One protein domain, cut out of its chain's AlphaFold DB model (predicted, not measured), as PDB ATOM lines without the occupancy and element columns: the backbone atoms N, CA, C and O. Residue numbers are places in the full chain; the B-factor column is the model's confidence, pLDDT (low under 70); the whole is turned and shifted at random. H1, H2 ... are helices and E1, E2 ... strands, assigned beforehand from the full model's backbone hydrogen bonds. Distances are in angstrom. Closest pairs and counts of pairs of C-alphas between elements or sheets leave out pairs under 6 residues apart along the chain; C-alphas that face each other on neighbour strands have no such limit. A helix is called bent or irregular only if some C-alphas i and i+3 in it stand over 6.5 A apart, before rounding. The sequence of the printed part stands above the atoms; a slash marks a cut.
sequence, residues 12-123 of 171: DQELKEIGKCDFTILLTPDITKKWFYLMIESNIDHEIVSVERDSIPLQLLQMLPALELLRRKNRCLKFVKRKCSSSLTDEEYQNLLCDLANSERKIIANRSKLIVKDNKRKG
ATOM      1  N   ASP A  12      32.590 -34.307 -66.314       45.12
ATOM      2  CA  ASP A  12      33.419 -33.186 -66.791       45.12
ATOM      3  C   ASP A  12      33.847 -32.218 -65.686       45.12
ATOM      4  O   ASP A  12      34.756 -31.407 -65.874       45.12
ATOM      5  N   GLN A  13      33.180 -32.282 -64.536       51.72
ATOM      6  CA  GLN A  13      33.412 -31.366 -63.429       51.72
ATOM      7  C   GLN A  13      34.479 -31.913 -62.474       51.72
ATOM      8  O   GLN A  13      35.375 -31.172 -62.083       51.72
ATOM      9  N   GLU A  14      34.465 -33.221 -62.192       48.22
ATOM     10  CA  GLU A  14      35.459 -33.862 -61.316       48.22
ATOM     11  C   GLU A  14      36.824 -34.031 -62.002       48.22
ATOM     12  O   GLU A  14      37.862 -33.860 -61.367       48.22
ATOM     13  N   LEU A  15      36.849 -34.279 -63.318       48.88
ATOM     14  CA  LEU A  15      38.095 -34.373 -64.091       48.88
ATOM     15  C   LEU A  15      38.829 -33.027 -64.225       48.88
ATOM     16  O   LEU A  15      40.049 -33.012 -64.373       48.88
ATOM     17  N   LYS A  16      38.114 -31.895 -64.148       50.38
ATOM     18  CA  LYS A  16      38.722 -30.552 -64.165       50.38
ATOM     19  C   LYS A  16      39.429 -30.200 -62.854       50.38
ATOM     20  O   LYS A  16      40.386 -29.433 -62.892       50.38
ATOM     21  N   GLU A  17      38.993 -30.761 -61.725       48.81
ATOM     22  CA  GLU A  17      39.609 -30.527 -60.408       48.81
ATOM     23  C   GLU A  17      40.928 -31.294 -60.221       48.81
ATOM     24  O   GLU A  17      41.799 -30.839 -59.486       48.81
ATOM     25  N   ILE A  18      41.099 -32.432 -60.902       49.75
ATOM     26  CA  ILE A  18      42.241 -33.341 -60.695       49.75
ATOM     27  C   ILE A  18      43.542 -32.809 -61.330       49.75
ATOM     28  O   ILE A  18      44.631 -33.180 -60.902       49.75
ATOM     29  N   GLY A  19      43.470 -31.887 -62.297       45.12
ATOM     30  CA  GLY A  19      44.661 -31.392 -62.995       45.12
ATOM     31  C   GLY A  19      45.387 -32.489 -63.797       45.12
ATOM     32  O   GLY A  19      44.952 -33.636 -63.873       45.12
ATOM     33  N   LYS A  20      46.491 -32.140 -64.472       41.41
ATOM     34  CA  LYS A  20      47.319 -33.113 -65.211       41.41
ATOM     35  C   LYS A  20      48.081 -34.010 -64.221       41.41
ATOM     36  O   LYS A  20      49.203 -33.680 -63.854       41.41
ATOM     37  N   CYS A  21      47.490 -35.129 -63.817       43.03
ATOM     38  CA  CYS A  21      48.189 -36.226 -63.141       43.03
ATOM     39  C   CYS A  21      48.628 -37.282 -64.164       43.03
ATOM     40  O   CYS A  21      47.946 -37.493 -65.170       43.03
ATOM     41  N   ASP A  22      49.746 -37.964 -63.906       40.59
ATOM     42  CA  ASP A  22      50.276 -38.957 -64.844       40.59
ATOM     43  C   ASP A  22      49.331 -40.168 -65.010       40.59
ATOM     44  O   ASP A  22      49.244 -40.702 -66.122       40.59
ATOM     45  N   PHE A  23      48.564 -40.558 -63.971       49.22
ATOM     46  CA  PHE A  23      47.545 -41.626 -64.025       49.22
ATOM     47  C   PHE A  23      46.425 -41.457 -62.964       49.22
ATOM     48  O   PHE A  23      46.690 -41.086 -61.824       49.22
ATOM     49  N   THR A  24      45.177 -41.804 -63.318       49.09
ATOM     50  CA  THR A  24      44.008 -41.889 -62.410       49.09
ATOM     51  C   THR A  24      43.447 -43.307 -62.481       49.09
ATOM     52  O   THR A  24      43.076 -43.741 -63.570       49.09
ATOM     53  N   ILE A  25      43.359 -44.032 -61.358       51.12
ATOM     54  CA  ILE A  25      42.822 -45.402 -61.351       51.12
ATOM     55  C   ILE A  25      41.416 -45.393 -60.756       51.12
ATOM     56  O   ILE A  25      41.220 -45.327 -59.545       51.12
ATOM     57  N   LEU A  26      40.433 -45.468 -61.648       52.56
ATOM     58  CA  LEU A  26      39.018 -45.575 -61.312       52.56
ATOM     59  C   LEU A  26      38.664 -47.039 -61.040       52.56
ATOM     60  O   LEU A  26      38.987 -47.935 -61.823       52.56
ATOM     61  N   LEU A  27      38.024 -47.275 -59.900       49.00
ATOM     62  CA  LEU A  27      37.697 -48.603 -59.414       49.00
ATOM     63  C   LEU A  27      36.264 -48.965 -59.820       49.00
ATOM     64  O   LEU A  27      35.313 -48.291 -59.435       49.00
ATOM     65  N   THR A  28      36.113 -50.010 -60.636       49.06
ATOM     66  CA  THR A  28      34.805 -50.537 -61.041       49.06
ATOM     67  C   THR A  28      34.067 -51.137 -59.837       49.06
ATOM     68  O   THR A  28      34.711 -51.566 -58.875       49.06
ATOM     69  N   PRO A  29      32.724 -51.221 -59.873       54.75
ATOM     70  CA  PRO A  29      31.937 -51.810 -58.786       54.75
ATOM     71  C   PRO A  29      32.293 -53.278 -58.466       54.75
ATOM     72  O   PRO A  29      32.080 -53.709 -57.337       54.75
ATOM     73  N   ASP A  30      32.902 -54.017 -59.404       63.56
ATOM     74  CA  ASP A  30      33.193 -55.459 -59.281       63.56
ATOM     75  C   ASP A  30      34.659 -55.790 -58.945       63.56
ATOM     76  O   ASP A  30      35.175 -56.872 -59.252       63.56
ATOM     77  N   ILE A  31      35.384 -54.862 -58.323       77.62
ATOM     78  CA  ILE A  31      36.790 -55.102 -58.000       77.62
ATOM     79  C   ILE A  31      36.942 -56.131 -56.889       77.62
ATOM     80  O   ILE A  31      36.455 -55.986 -55.772       77.62
ATOM     81  N   THR A  32      37.727 -57.168 -57.181       86.06
ATOM     82  CA  THR A  32      38.153 -58.141 -56.178       86.06
ATOM     83  C   THR A  32      39.422 -57.675 -55.466       86.06
ATOM     84  O   THR A  32      40.285 -57.023 -56.057       86.06
ATOM     85  N   LYS A  33      39.615 -58.121 -54.217       89.81
ATOM     86  CA  LYS A  33      40.858 -57.885 -53.453       89.81
ATOM     87  C   LYS A  33      42.133 -58.270 -54.223       89.81
ATOM     88  O   LYS A  33      43.163 -57.622 -54.077       89.81
ATOM     89  N   LYS A  34      42.063 -59.332 -55.040       88.62
ATOM     90  CA  LYS A  34      43.191 -59.825 -55.843       88.62
ATOM     91  C   LYS A  34      43.496 -58.859 -56.981       88.62
ATOM     92  O   LYS A  34      44.653 -58.521 -57.190       88.62
ATOM     93  N   TRP A  35      42.461 -58.429 -57.698       86.75
ATOM     94  CA  TRP A  35      42.622 -57.512 -58.819       86.75
ATOM     95  C   TRP A  35      43.138 -56.151 -58.352       86.75
ATOM     96  O   TRP A  35      44.088 -55.639 -58.931       86.75
ATOM     97  N   PHE A  36      42.606 -55.633 -57.240       87.81
ATOM     98  CA  PHE A  36      43.110 -54.411 -56.615       87.81
ATOM     99  C   PHE A  36      44.597 -54.513 -56.269       87.81
ATOM    100  O   PHE A  36      45.372 -53.640 -56.644       87.81
ATOM    101  N   TYR A  37      45.018 -55.600 -55.616       90.88
ATOM    102  CA  TYR A  37      46.429 -55.807 -55.292       90.88
ATOM    103  C   TYR A  37      47.320 -55.849 -56.540       90.88
ATOM    104  O   TYR A  37      48.305 -55.123 -56.596       90.88
ATOM    105  N   LEU A  38      46.953 -56.655 -57.544       85.94
ATOM    106  CA  LEU A  38      47.724 -56.788 -58.786       85.94
ATOM    107  C   LEU A  38      47.810 -55.470 -59.556       85.94
ATOM    108  O   LEU A  38      48.847 -55.169 -60.142       85.94
ATOM    109  N   MET A  39      46.736 -54.682 -59.548       83.81
ATOM    110  CA  MET A  39      46.710 -53.360 -60.159       83.81
ATOM    111  C   MET A  39      47.710 -52.424 -59.467       83.81
ATOM    112  O   MET A  39      48.513 -51.796 -60.155       83.81
ATOM    113  N   ILE A  40      47.714 -52.378 -58.131       88.75
ATOM    114  CA  ILE A  40      48.660 -51.550 -57.369       88.75
ATOM    115  C   ILE A  40      50.099 -52.033 -57.587       88.75
ATOM    116  O   ILE A  40      50.998 -51.227 -57.793       88.75
ATOM    117  N   GLU A  41      50.321 -53.347 -57.565       87.69
ATOM    118  CA  GLU A  41      51.639 -53.955 -57.757       87.69
ATOM    119  C   GLU A  41      52.212 -53.673 -59.151       87.69
ATOM    120  O   GLU A  41      53.368 -53.276 -59.268       87.69
ATOM    121  N   SER A  42      51.396 -53.812 -60.199       83.81
ATOM    122  CA  SER A  42      51.830 -53.600 -61.588       83.81
ATOM    123  C   SER A  42      52.088 -52.127 -61.916       83.81
ATOM    124  O   SER A  42      52.791 -51.833 -62.875       83.81
ATOM    125  N   ASN A  43      51.519 -51.206 -61.133       82.50
ATOM    126  CA  ASN A  43      51.629 -49.760 -61.335       82.50
ATOM    127  C   ASN A  43      52.341 -49.072 -60.165       82.50
ATOM    128  O   ASN A  43      52.133 -47.886 -59.921       82.50
ATOM    129  N   ILE A  44      53.174 -49.808 -59.428       85.69
ATOM    130  CA  ILE A  44      53.788 -49.320 -58.190       85.69
ATOM    131  C   ILE A  44      54.673 -48.087 -58.413       85.69
ATOM    132  O   ILE A  44      54.783 -47.245 -57.526       85.69
ATOM    133  N   ASP A  45      55.266 -47.957 -59.602       83.00
ATOM    134  CA  ASP A  45      56.134 -46.838 -59.981       83.00
ATOM    135  C   ASP A  45      55.356 -45.606 -60.471       83.00
ATOM    136  O   ASP A  45      55.937 -44.535 -60.672       83.00
ATOM    137  N   HIS A  46      54.028 -45.688 -60.541       81.44
ATOM    138  CA  HIS A  46      53.145 -44.581 -60.894       81.44
ATOM    139  C   HIS A  46      52.435 -43.992 -59.674       81.44
ATOM    140  O   HIS A  46      52.325 -44.614 -58.615       81.44
ATOM    141  N   GLU A  47      52.005 -42.740 -59.806       80.56
ATOM    142  CA  GLU A  47      51.115 -42.129 -58.828       80.56
ATOM    143  C   GLU A  47      49.735 -42.784 -58.931       80.56
ATOM    144  O   GLU A  47      49.215 -42.986 -60.028       80.56
ATOM    145  N   ILE A  48      49.160 -43.151 -57.785       83.31
ATOM    146  CA  ILE A  48      47.880 -43.853 -57.728       83.31
ATOM    147  C   ILE A  48      46.886 -42.985 -56.970       83.31
ATOM    148  O   ILE A  48      47.088 -42.669 -55.797       83.31
ATOM    149  N   VAL A  49      45.797 -42.626 -57.646       81.31
ATOM    150  CA  VAL A  49      44.787 -41.688 -57.147       81.31
ATOM    151  C   VAL A  49      43.392 -42.300 -57.273       81.31
ATOM    152  O   VAL A  49      43.062 -42.874 -58.310       81.31
ATOM    153  N   SER A  50      42.579 -42.145 -56.226       81.12
ATOM    154  CA  SER A  50      41.144 -42.452 -56.180       81.12
ATOM    155  C   SER A  50      40.345 -41.193 -55.831       81.12
ATOM    156  O   SER A  50      40.874 -40.259 -55.229       81.12
ATOM    157  N   VAL A  51      39.054 -41.162 -56.174       78.75
ATOM    158  CA  VAL A  51      38.175 -40.022 -55.866       78.75
ATOM    159  C   VAL A  51      37.966 -39.909 -54.357       78.75
ATOM    160  O   VAL A  51      38.414 -38.949 -53.743       78.75
ATOM    161  N   GLU A  52      37.365 -40.913 -53.730       82.31
ATOM    162  CA  GLU A  52      37.223 -41.011 -52.276       82.31
ATOM    163  C   GLU A  52      37.478 -42.453 -51.817       82.31
ATOM    164  O   GLU A  52      37.634 -43.371 -52.628       82.31
ATOM    165  N   ARG A  53      37.545 -42.671 -50.497       85.94
ATOM    166  CA  ARG A  53      37.669 -44.021 -49.924       85.94
ATOM    167  C   ARG A  53      36.476 -44.887 -50.318       85.94
ATOM    168  O   ARG A  53      36.657 -46.046 -50.675       85.94
ATOM    169  N   ASP A  54      35.278 -44.311 -50.273       83.88
ATOM    170  CA  ASP A  54      34.016 -45.014 -50.528       83.88
ATOM    171  C   ASP A  54      33.850 -45.419 -52.010       83.88
ATOM    172  O   ASP A  54      33.090 -46.339 -52.302       83.88
ATOM    173  N   SER A  55      34.616 -44.820 -52.937       79.31
ATOM    174  CA  SER A  55      34.668 -45.227 -54.353       79.31
ATOM    175  C   SER A  55      35.339 -46.582 -54.566       79.31
ATOM    176  O   SER A  55      35.251 -47.152 -55.649       79.31
ATOM    177  N   ILE A  56      36.052 -47.084 -53.558       85.38
ATOM    178  CA  ILE A  56      36.714 -48.380 -53.596       85.38
ATOM    179  C   ILE A  56      35.756 -49.402 -52.976       85.38
ATOM    180  O   ILE A  56      35.597 -49.391 -51.753       85.38
ATOM    181  N   PRO A  57      35.138 -50.315 -53.754       85.25
ATOM    182  CA  PRO A  57      34.146 -51.267 -53.246       85.25
ATOM    183  C   PRO A  57      34.798 -52.444 -52.495       85.25
ATOM    184  O   PRO A  57      34.396 -53.599 -52.618       85.25
ATOM    185  N   LEU A  58      35.836 -52.163 -51.707       88.50
ATOM    186  CA  LEU A  58      36.540 -53.120 -50.869       88.50
ATOM    187  C   LEU A  58      36.467 -52.692 -49.409       88.50
ATOM    188  O   LEU A  58      36.541 -51.514 -49.060       88.50
ATOM    189  N   GLN A  59      36.391 -53.683 -48.527       92.06
ATOM    190  CA  GLN A  59      36.594 -53.436 -47.105       92.06
ATOM    191  C   GLN A  59      38.037 -52.988 -46.861       92.06
ATOM    192  O   GLN A  59      38.971 -53.466 -47.509       92.06
ATOM    193  N   LEU A  60      38.241 -52.133 -45.861       93.06
ATOM    194  CA  LEU A  60      39.559 -51.575 -45.556       93.06
ATOM    195  C   LEU A  60      40.599 -52.675 -45.274       93.06
ATOM    196  O   LEU A  60      41.714 -52.644 -45.797       93.06
ATOM    197  N   LEU A  61      40.199 -53.723 -44.545       95.06
ATOM    198  CA  LEU A  61      41.024 -54.907 -44.304       95.06
ATOM    199  C   LEU A  61      41.446 -55.648 -45.590       95.06
ATOM    200  O   LEU A  61      42.522 -56.245 -45.628       95.06
ATOM    201  N   GLN A  62      40.617 -55.627 -46.638       94.12
ATOM    202  CA  GLN A  62      40.926 -56.250 -47.930       94.12
ATOM    203  C   GLN A  62      41.929 -55.424 -48.743       94.12
ATOM    204  O   GLN A  62      42.706 -56.003 -49.499       94.12
ATOM    205  N   MET A  63      41.935 -54.100 -48.570       93.62
ATOM    206  CA  MET A  63      42.880 -53.181 -49.216       93.62
ATOM    207  C   MET A  63      44.260 -53.184 -48.547       93.62
ATOM    208  O   MET A  63      45.259 -52.894 -49.203       93.62
ATOM    209  N   LEU A  64      44.321 -53.526 -47.254       96.12
ATOM    210  CA  LEU A  64      45.523 -53.426 -46.420       96.12
ATOM    211  C   LEU A  64      46.808 -53.990 -47.064       96.12
ATOM    212  O   LEU A  64      47.814 -53.285 -47.023       96.12
ATOM    213  N   PRO A  65      46.826 -55.177 -47.711       96.50
ATOM    214  CA  PRO A  65      48.050 -55.689 -48.336       96.50
ATOM    215  C   PRO A  65      48.631 -54.767 -49.419       96.50
ATOM    216  O   PRO A  65      49.850 -54.675 -49.562       96.50
ATOM    217  N   ALA A  66      47.768 -54.085 -50.176       94.56
ATOM    218  CA  ALA A  66      48.181 -53.165 -51.228       94.56
ATOM    219  C   ALA A  66      48.642 -51.817 -50.649       94.56
ATOM    220  O   ALA A  66      49.663 -51.281 -51.075       94.56
ATOM    221  N   LEU A  67      47.960 -51.311 -49.616       95.44
ATOM    222  CA  LEU A  67      48.390 -50.101 -48.902       95.44
ATOM    223  C   LEU A  67      49.748 -50.308 -48.206       95.44
ATOM    224  O   LEU A  67      50.624 -49.451 -48.265       95.44
ATOM    225  N   GLU A  68      49.976 -51.482 -47.607       96.12
ATOM    226  CA  GLU A  68      51.269 -51.853 -47.019       96.12
ATOM    227  C   GLU A  68      52.369 -52.031 -48.074       96.12
ATOM    228  O   GLU A  68      53.547 -51.824 -47.774       96.12
ATOM    229  N   LEU A  69      52.024 -52.445 -49.298       95.62
ATOM    230  CA  LEU A  69      52.968 -52.487 -50.417       95.62
ATOM    231  C   LEU A  69      53.416 -51.073 -50.802       95.62
ATOM    232  O   LEU A  69      54.620 -50.824 -50.847       95.62
ATOM    233  N   LEU A  70      52.467 -50.153 -50.990       93.62
ATOM    234  CA  LEU A  70      52.746 -48.744 -51.269       93.62
ATOM    235  C   LEU A  70      53.607 -48.118 -50.168       93.62
ATOM    236  O   LEU A  70      54.672 -47.573 -50.454       93.62
ATOM    237  N   ARG A  71      53.223 -48.304 -48.898       93.75
ATOM    238  CA  ARG A  71      53.975 -47.795 -47.743       93.75
ATOM    239  C   ARG A  71      55.423 -48.292 -47.723       93.75
ATOM    240  O   ARG A  71      56.331 -47.507 -47.495       93.75
ATOM    241  N   ARG A  72      55.662 -49.582 -47.999       94.69
ATOM    242  CA  ARG A  72      57.024 -50.157 -48.077       94.69
ATOM    243  C   ARG A  72      57.871 -49.560 -49.202       94.69
ATOM    244  O   ARG A  72      59.091 -49.663 -49.152       94.69
ATOM    245  N   LYS A  73      57.233 -48.984 -50.218       93.69
ATOM    246  CA  LYS A  73      57.874 -48.330 -51.360       93.69
ATOM    247  C   LYS A  73      57.930 -46.805 -51.216       93.69
ATOM    248  O   LYS A  73      58.242 -46.143 -52.198       93.69
ATOM    249  N   ASN A  74      57.651 -46.260 -50.025       92.56
ATOM    250  CA  ASN A  74      57.528 -44.817 -49.774       92.56
ATOM    251  C   ASN A  74      56.558 -44.139 -50.754       92.56
ATOM    252  O   ASN A  74      56.832 -43.079 -51.305       92.56
ATOM    253  N   ARG A  75      55.430 -44.805 -51.011       91.44
ATOM    254  CA  ARG A  75      54.346 -44.322 -51.865       91.44
ATOM    255  C   ARG A  75      53.018 -44.424 -51.135       91.44
ATOM    256  O   ARG A  75      52.865 -45.178 -50.167       91.44
ATOM    257  N   CYS A  76      52.033 -43.680 -51.615       91.69
ATOM    258  CA  CYS A  76      50.689 -43.717 -51.069       91.69
ATOM    259  C   CYS A  76      49.614 -43.660 -52.152       91.69
ATOM    260  O   CYS A  76      49.819 -43.123 -53.238       91.69
ATOM    261  N   LEU A  77      48.465 -44.247 -51.827       90.00
ATOM    262  CA  LEU A  77      47.213 -44.073 -52.535       90.00
ATOM    263  C   LEU A  77      46.616 -42.729 -52.120       90.00
ATOM    264  O   LEU A  77      46.301 -42.521 -50.946       90.00
ATOM    265  N   LYS A  78      46.449 -41.838 -53.091       87.44
ATOM    266  CA  LYS A  78      45.899 -40.503 -52.871       87.44
ATOM    267  C   LYS A  78      44.390 -40.500 -53.042       87.44
ATOM    268  O   LYS A  78      43.845 -41.233 -53.866       87.44
ATOM    269  N   PHE A  79      43.725 -39.645 -52.274       84.69
ATOM    270  CA  PHE A  79      42.282 -39.447 -52.348       84.69
ATOM    271  C   PHE A  79      41.984 -37.979 -52.608       84.69
ATOM    272  O   PHE A  79      42.334 -37.140 -51.776       84.69
ATOM    273  N   VAL A  80      41.330 -37.696 -53.737       81.06
ATOM    274  CA  VAL A  80      40.979 -36.332 -54.174       81.06
ATOM    275  C   VAL A  80      40.008 -35.680 -53.188       81.06
ATOM    276  O   VAL A  80      40.185 -34.533 -52.791       81.06
ATOM    277  N   LYS A  81      38.993 -36.427 -52.751       80.06
ATOM    278  CA  LYS A  81      37.944 -35.981 -51.834       80.06
ATOM    279  C   LYS A  81      38.078 -36.699 -50.493       80.06
ATOM    280  O   LYS A  81      38.095 -37.929 -50.411       80.06
ATOM    281  N   ARG A  82      38.144 -35.916 -49.410       78.62
ATOM    282  CA  ARG A  82      38.262 -36.401 -48.025       78.62
ATOM    283  C   ARG A  82      37.207 -35.732 -47.150       78.62
ATOM    284  O   ARG A  82      37.262 -34.528 -46.940       78.62
ATOM    285  N   LYS A  83      36.277 -36.515 -46.593       71.12
ATOM    286  CA  LYS A  83      35.175 -35.985 -45.763       71.12
ATOM    287  C   LYS A  83      35.639 -35.401 -44.414       71.12
ATOM    288  O   LYS A  83      35.038 -34.445 -43.949       71.12
ATOM    289  N   CYS A  84      36.699 -35.944 -43.799       61.03
ATOM    290  CA  CYS A  84      37.084 -35.613 -42.410       61.03
ATOM    291  C   CYS A  84      38.594 -35.368 -42.190       61.03
ATOM    292  O   CYS A  84      39.072 -35.495 -41.069       61.03
ATOM    293  N   SER A  85      39.372 -35.090 -43.241       61.94
ATOM    294  CA  SER A  85      40.845 -35.168 -43.183       61.94
ATOM    295  C   SER A  85      41.532 -34.096 -44.044       61.94
ATOM    296  O   SER A  85      42.458 -34.392 -44.798       61.94
ATOM    297  N   SER A  86      41.076 -32.846 -43.969       63.66
ATOM    298  CA  SER A  86      41.690 -31.749 -44.732       63.66
ATOM    299  C   SER A  86      43.096 -31.375 -44.242       63.66
ATOM    300  O   SER A  86      43.862 -30.813 -45.014       63.66
ATOM    301  N   SER A  87      43.455 -31.699 -42.993       81.94
ATOM    302  CA  SER A  87      44.757 -31.360 -42.399       81.94
ATOM    303  C   SER A  87      45.833 -32.440 -42.528       81.94
ATOM    304  O   SER A  87      46.993 -32.147 -42.259       81.94
ATOM    305  N   LEU A  88      45.475 -33.674 -42.900       88.25
ATOM    306  CA  LEU A  88      46.445 -34.763 -43.048       88.25
ATOM    307  C   LEU A  88      47.022 -34.780 -44.460       88.25
ATOM    308  O   LEU A  88      46.281 -34.685 -45.444       88.25
ATOM    309  N   THR A  89      48.325 -35.023 -44.553       91.19
ATOM    310  CA  THR A  89      48.997 -35.366 -45.810       91.19
ATOM    311  C   THR A  89      48.450 -36.674 -46.400       91.19
ATOM    312  O   THR A  89      47.688 -37.419 -45.768       91.19
ATOM    313  N   ASP A  90      48.803 -36.980 -47.650       89.69
ATOM    314  CA  ASP A  90      48.409 -38.246 -48.275       89.69
ATOM    315  C   ASP A  90      48.960 -39.466 -47.532       89.69
ATOM    316  O   ASP A  90      48.243 -40.444 -47.304       89.69
ATOM    317  N   GLU A  91      50.208 -39.367 -47.086       91.81
ATOM    318  CA  GLU A  91      50.899 -40.419 -46.349       91.81
ATOM    319  C   GLU A  91      50.282 -40.648 -44.970       91.81
ATOM    320  O   GLU A  91      49.995 -41.789 -44.609       91.81
ATOM    321  N   GLU A  92      50.017 -39.579 -44.215       92.81
ATOM    322  CA  GLU A  92      49.366 -39.667 -42.903       92.81
ATOM    323  C   GLU A  92      47.969 -40.275 -43.009       92.81
ATOM    324  O   GLU A  92      47.603 -41.138 -42.210       92.81
ATOM    325  N   TYR A  93      47.201 -39.882 -44.027       92.75
ATOM    326  CA  TYR A  93      45.874 -40.444 -44.249       92.75
ATOM    327  C   TYR A  93      45.937 -41.937 -44.603       92.75
ATOM    328  O   TYR A  93      45.197 -42.739 -44.032       92.75
ATOM    329  N   GLN A  94      46.858 -42.353 -45.478       93.00
ATOM    330  CA  GLN A  94      47.064 -43.776 -45.763       93.00
ATOM    331  C   GLN A  94      47.532 -44.552 -44.521       93.00
ATOM    332  O   GLN A  94      47.117 -45.697 -44.320       93.00
ATOM    333  N   ASN A  95      48.390 -43.961 -43.688       93.56
ATOM    334  CA  ASN A  95      48.850 -44.588 -42.450       93.56
ATOM    335  C   ASN A  95      47.688 -44.795 -41.474       93.56
ATOM    336  O   ASN A  95      47.516 -45.905 -40.971       93.56
ATOM    337  N   LEU A  96      46.821 -43.793 -41.318       93.88
ATOM    338  CA  LEU A  96      45.584 -43.916 -40.548       93.88
ATOM    339  C   LEU A  96      44.709 -45.066 -41.070       93.88
ATOM    340  O   LEU A  96      44.229 -45.890 -40.293       93.88
ATOM    341  N   LEU A  97      44.532 -45.169 -42.390       93.62
ATOM    342  CA  LEU A  97      43.795 -46.270 -43.016       93.62
ATOM    343  C   LEU A  97      44.429 -47.641 -42.719       93.62
ATOM    344  O   LEU A  97      43.719 -48.600 -42.397       93.62
ATOM    345  N   CYS A  98      45.759 -47.744 -42.776       95.38
ATOM    346  CA  CYS A  98      46.481 -48.962 -42.409       95.38
ATOM    347  C   CYS A  98      46.267 -49.340 -40.934       95.38
ATOM    348  O   CYS A  98      46.063 -50.516 -40.618       95.38
ATOM    349  N   ASP A  99      46.304 -48.364 -40.030       95.44
ATOM    350  CA  ASP A  99      46.151 -48.582 -38.590       95.44
ATOM    351  C   ASP A  99      44.724 -48.997 -38.223       95.44
ATOM    352  O   ASP A  99      44.525 -49.908 -37.408       95.44
ATOM    353  N   LEU A 100      43.724 -48.410 -38.887       95.38
ATOM    354  CA  LEU A 100      42.324 -48.809 -38.764       95.38
ATOM    355  C   LEU A 100      42.106 -50.253 -39.241       95.38
ATOM    356  O   LEU A 100      41.535 -51.053 -38.497       95.38
ATOM    357  N   ALA A 101      42.630 -50.638 -40.412       96.44
ATOM    358  CA  ALA A 101      42.558 -52.028 -40.885       96.44
ATOM    359  C   ALA A 101      43.255 -53.013 -39.937       96.44
ATOM    360  O   ALA A 101      42.750 -54.106 -39.671       96.44
ATOM    361  N   ASN A 102      44.430 -52.654 -39.418       95.88
ATOM    362  CA  ASN A 102      45.151 -53.508 -38.477       95.88
ATOM    363  C   ASN A 102      44.404 -53.654 -37.145       95.88
ATOM    364  O   ASN A 102      44.413 -54.734 -36.544       95.88
ATOM    365  N   SER A 103      43.719 -52.603 -36.700       96.06
ATOM    366  CA  SER A 103      42.854 -52.643 -35.520       96.06
ATOM    367  C   SER A 103      41.640 -53.545 -35.747       96.06
ATOM    368  O   SER A 103      41.368 -54.422 -34.926       96.06
ATOM    369  N   GLU A 104      40.979 -53.426 -36.900       95.69
ATOM    370  CA  GLU A 104      39.880 -54.307 -37.309       95.69
ATOM    371  C   GLU A 104      40.321 -55.781 -37.337       95.69
ATOM    372  O   GLU A 104      39.678 -56.642 -36.728       95.69
ATOM    373  N   ARG A 105      41.481 -56.076 -37.944       95.06
ATOM    374  CA  ARG A 105      42.086 -57.420 -37.967       95.06
ATOM    375  C   ARG A 105      42.239 -57.999 -36.556       95.06
ATOM    376  O   ARG A 105      41.904 -59.164 -36.324       95.06
ATOM    377  N   LYS A 106      42.737 -57.197 -35.605       95.75
ATOM    378  CA  LYS A 106      42.912 -57.606 -34.199       95.75
ATOM    379  C   LYS A 106      41.570 -57.857 -33.509       95.75
ATOM    380  O   LYS A 106      41.440 -58.856 -32.803       95.75
ATOM    381  N   ILE A 107      40.576 -56.997 -33.731       95.75
ATOM    382  CA  ILE A 107      39.224 -57.151 -33.171       95.75
ATOM    383  C   ILE A 107      38.592 -58.463 -33.649       95.75
ATOM    384  O   ILE A 107      38.122 -59.244 -32.820       95.75
ATOM    385  N   ILE A 108      38.643 -58.747 -34.956       93.38
ATOM    386  CA  ILE A 108      38.121 -59.994 -35.537       93.38
ATOM    387  C   ILE A 108      38.803 -61.205 -34.890       93.38
ATOM    388  O   ILE A 108      38.125 -62.103 -34.387       93.38
ATOM    389  N   ALA A 109      40.137 -61.204 -34.822       94.38
ATOM    390  CA  ALA A 109      40.896 -62.302 -34.229       94.38
ATOM    391  C   ALA A 109      40.556 -62.523 -32.744       94.38
ATOM    392  O   ALA A 109      40.396 -63.663 -32.300       94.38
ATOM    393  N   ASN A 110      40.425 -61.446 -31.968       96.06
ATOM    394  CA  ASN A 110      40.070 -61.522 -30.552       96.06
ATOM    395  C   ASN A 110      38.649 -62.054 -30.356       96.06
ATOM    396  O   ASN A 110      38.438 -62.946 -29.532       96.06
ATOM    397  N   ARG A 111      37.691 -61.586 -31.160       94.31
ATOM    398  CA  ARG A 111      36.309 -62.072 -31.126       94.31
ATOM    399  C   ARG A 111      36.232 -63.566 -31.435       94.31
ATOM    400  O   ARG A 111      35.596 -64.304 -30.687       94.31
ATOM    401  N   SER A 112      36.932 -64.042 -32.466       92.12
ATOM    402  CA  SER A 112      36.992 -65.474 -32.789       92.12
ATOM    403  C   SER A 112      37.570 -66.306 -31.639       92.12
ATOM    404  O   SER A 112      37.043 -67.373 -31.328       92.12
ATOM    405  N   LYS A 113      38.614 -65.817 -30.955       92.44
ATOM    406  CA  LYS A 113      39.187 -66.499 -29.779       92.44
ATOM    407  C   LYS A 113      38.192 -66.601 -28.623       92.44
ATOM    408  O   LYS A 113      38.129 -67.651 -27.983       92.44
ATOM    409  N   LEU A 114      37.431 -65.538 -28.357       93.62
ATOM    410  CA  LEU A 114      36.391 -65.536 -27.324       93.62
ATOM    411  C   LEU A 114      35.280 -66.534 -27.658       93.62
ATOM    412  O   LEU A 114      34.964 -67.373 -26.822       93.62
ATOM    413  N   ILE A 115      34.797 -66.542 -28.904       90.62
ATOM    414  CA  ILE A 115      33.788 -67.506 -29.376       90.62
ATOM    415  C   ILE A 115      34.273 -68.947 -29.183       90.62
ATOM    416  O   ILE A 115      33.544 -69.789 -28.664       90.62
ATOM    417  N   VAL A 116      35.523 -69.246 -29.548       89.12
ATOM    418  CA  VAL A 116      36.102 -70.583 -29.342       89.12
ATOM    419  C   VAL A 116      36.192 -70.930 -27.853       89.12
ATOM    420  O   VAL A 116      35.902 -72.066 -27.480       89.12
ATOM    421  N   LYS A 117      36.580 -69.981 -26.991       90.62
ATOM    422  CA  LYS A 117      36.608 -70.181 -25.533       90.62
ATOM    423  C   LYS A 117      35.216 -70.464 -24.972       90.62
ATOM    424  O   LYS A 117      35.074 -71.399 -24.190       90.62
ATOM    425  N   ASP A 118      34.209 -69.704 -25.381       92.88
ATOM    426  CA  ASP A 118      32.842 -69.873 -24.893       92.88
ATOM    427  C   ASP A 118      32.217 -71.177 -25.396       92.88
ATOM    428  O   ASP A 118      31.581 -71.883 -24.618       92.88
ATOM    429  N   ASN A 119      32.487 -71.575 -26.643       90.12
ATOM    430  CA  ASN A 119      32.102 -72.892 -27.155       90.12
ATOM    431  C   ASN A 119      32.737 -74.021 -26.338       90.12
ATOM    432  O   ASN A 119      32.035 -74.936 -25.916       90.12
ATOM    433  N   LYS A 120      34.038 -73.924 -26.032       86.88
ATOM    434  CA  LYS A 120      34.717 -74.898 -25.163       86.88
ATOM    435  C   LYS A 120      34.092 -74.963 -23.767       86.88
ATOM    436  O   LYS A 120      33.889 -76.061 -23.261       86.88
ATOM    437  N   ARG A 121      33.758 -73.816 -23.158       89.62
ATOM    438  CA  ARG A 121      33.068 -73.751 -21.851       89.62
ATOM    439  C   ARG A 121      31.684 -74.400 -21.890       89.62
ATOM    440  O   ARG A 121      31.301 -75.054 -20.933       89.62
ATOM    441  N   LYS A 122      30.967 -74.256 -23.005       91.81
ATOM    442  CA  LYS A 122      29.665 -74.894 -23.254       91.81
ATOM    443  C   LYS A 122      29.772 -76.374 -23.657       91.81
ATOM    444  O   LYS A 122      28.768 -76.969 -24.022       91.81
ATOM    445  N   GLY A 123      30.971 -76.964 -23.647       86.50
ATOM    446  CA  GLY A 123      31.198 -78.354 -24.060       86.50
ATOM    447  C   GLY A 123      31.125 -78.593 -25.575       86.50
ATOM    448  O   GLY A 123      31.246 -79.731 -26.024       86.50
TER     449      GLY A 123
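AT A GLANCE: This is residues 12 to 123 of the 171 residues of the protein "Helix-turn-helix domain-containing protein" of Vagococcus fluvialis (UniProt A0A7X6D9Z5). A small compact body has one long helix, H4, running out of it like a handle: its first part packs on H3, and residues 106 to 123 stick out free. In the body H2 and H3 lie side by side, H3 sits between H2 and the first part of H4, and a tiny parallel sheet of two strands, E1 and E2, lies near them, while the short H1 lies off by itself at the far end from H4's tip. The printed part has 112 residues, with four named helices and two named strands in the order H1, H2, E1, H3, E2, H4, and its class is mostly helix. The whole is loose, with a radius of gyration of the C-alphas of 17.2 A, and spans 63 by 30 by 28 A, the handle making the length.

HOW THE PARTS SIT: H1, residues 12 to 17, touches no helix and is apart from both strands, E1, residues 48 to 50, and E2, residues 77 to 79. H2, residues 33 to 42, touches H3, residues 60 to 72, at a shallow tilt of 16 degrees, the same way; their closest C-alphas are those of Tyr 37 and Ala 66, 5.2 A apart. E1 and E2 are parallel neighbours at 33 degrees, with N 50 and O 78 at 2.8 A and N 78 and O 48 at 2.9 A, within hydrogen-bond range. E1, H3 and E2 form a strand-helix-strand unit, two parallel neighbour strands with a helix between them along the chain, and its crossover is right-handed. H4, residues 90 to 121, touches H3 with residues 94 to 105 alone, at a steep tilt of 48 degrees, opposite ways; the closest C-alphas are those of Leu 61 and Ala 101, 4.7 A apart. H2 and H4 are apart. In H2 and H4 every O i to N i+4 pair is within hydrogen-bond range; in H3 it is 7 of 9, and in H1 0 of 2, with 1 of 3 O i to N i+3 pairs.

IN THESE COORDINATES: H1 begins at C-alpha 12, (33.419, -33.186, -66.791). H2 is 14.3 A long, E1 7.1 A and E2 6.8 A. H3, 17.7 A long from C-alpha 60 at (39.559, -51.575, -45.556), is irregular: C-alphas 62 and 65 are 7.2 A apart. H4 is 46.8 A long and ends at C-alpha 121, (33.068, -73.751, -21.851).

THE WHOLE: The two C-alphas farthest apart, those of Lys 20 and Gly 123, are 63.2 A apart. Without residues 106 to 123 the body spans 38 by 29 by 26 A. The printed part has no cut. The link from H1 to H2, 15 residues, is long. The model's pLDDT is under 70 in residues 12 to 30 and 84 to 86; the mean of the printed part is 81.9.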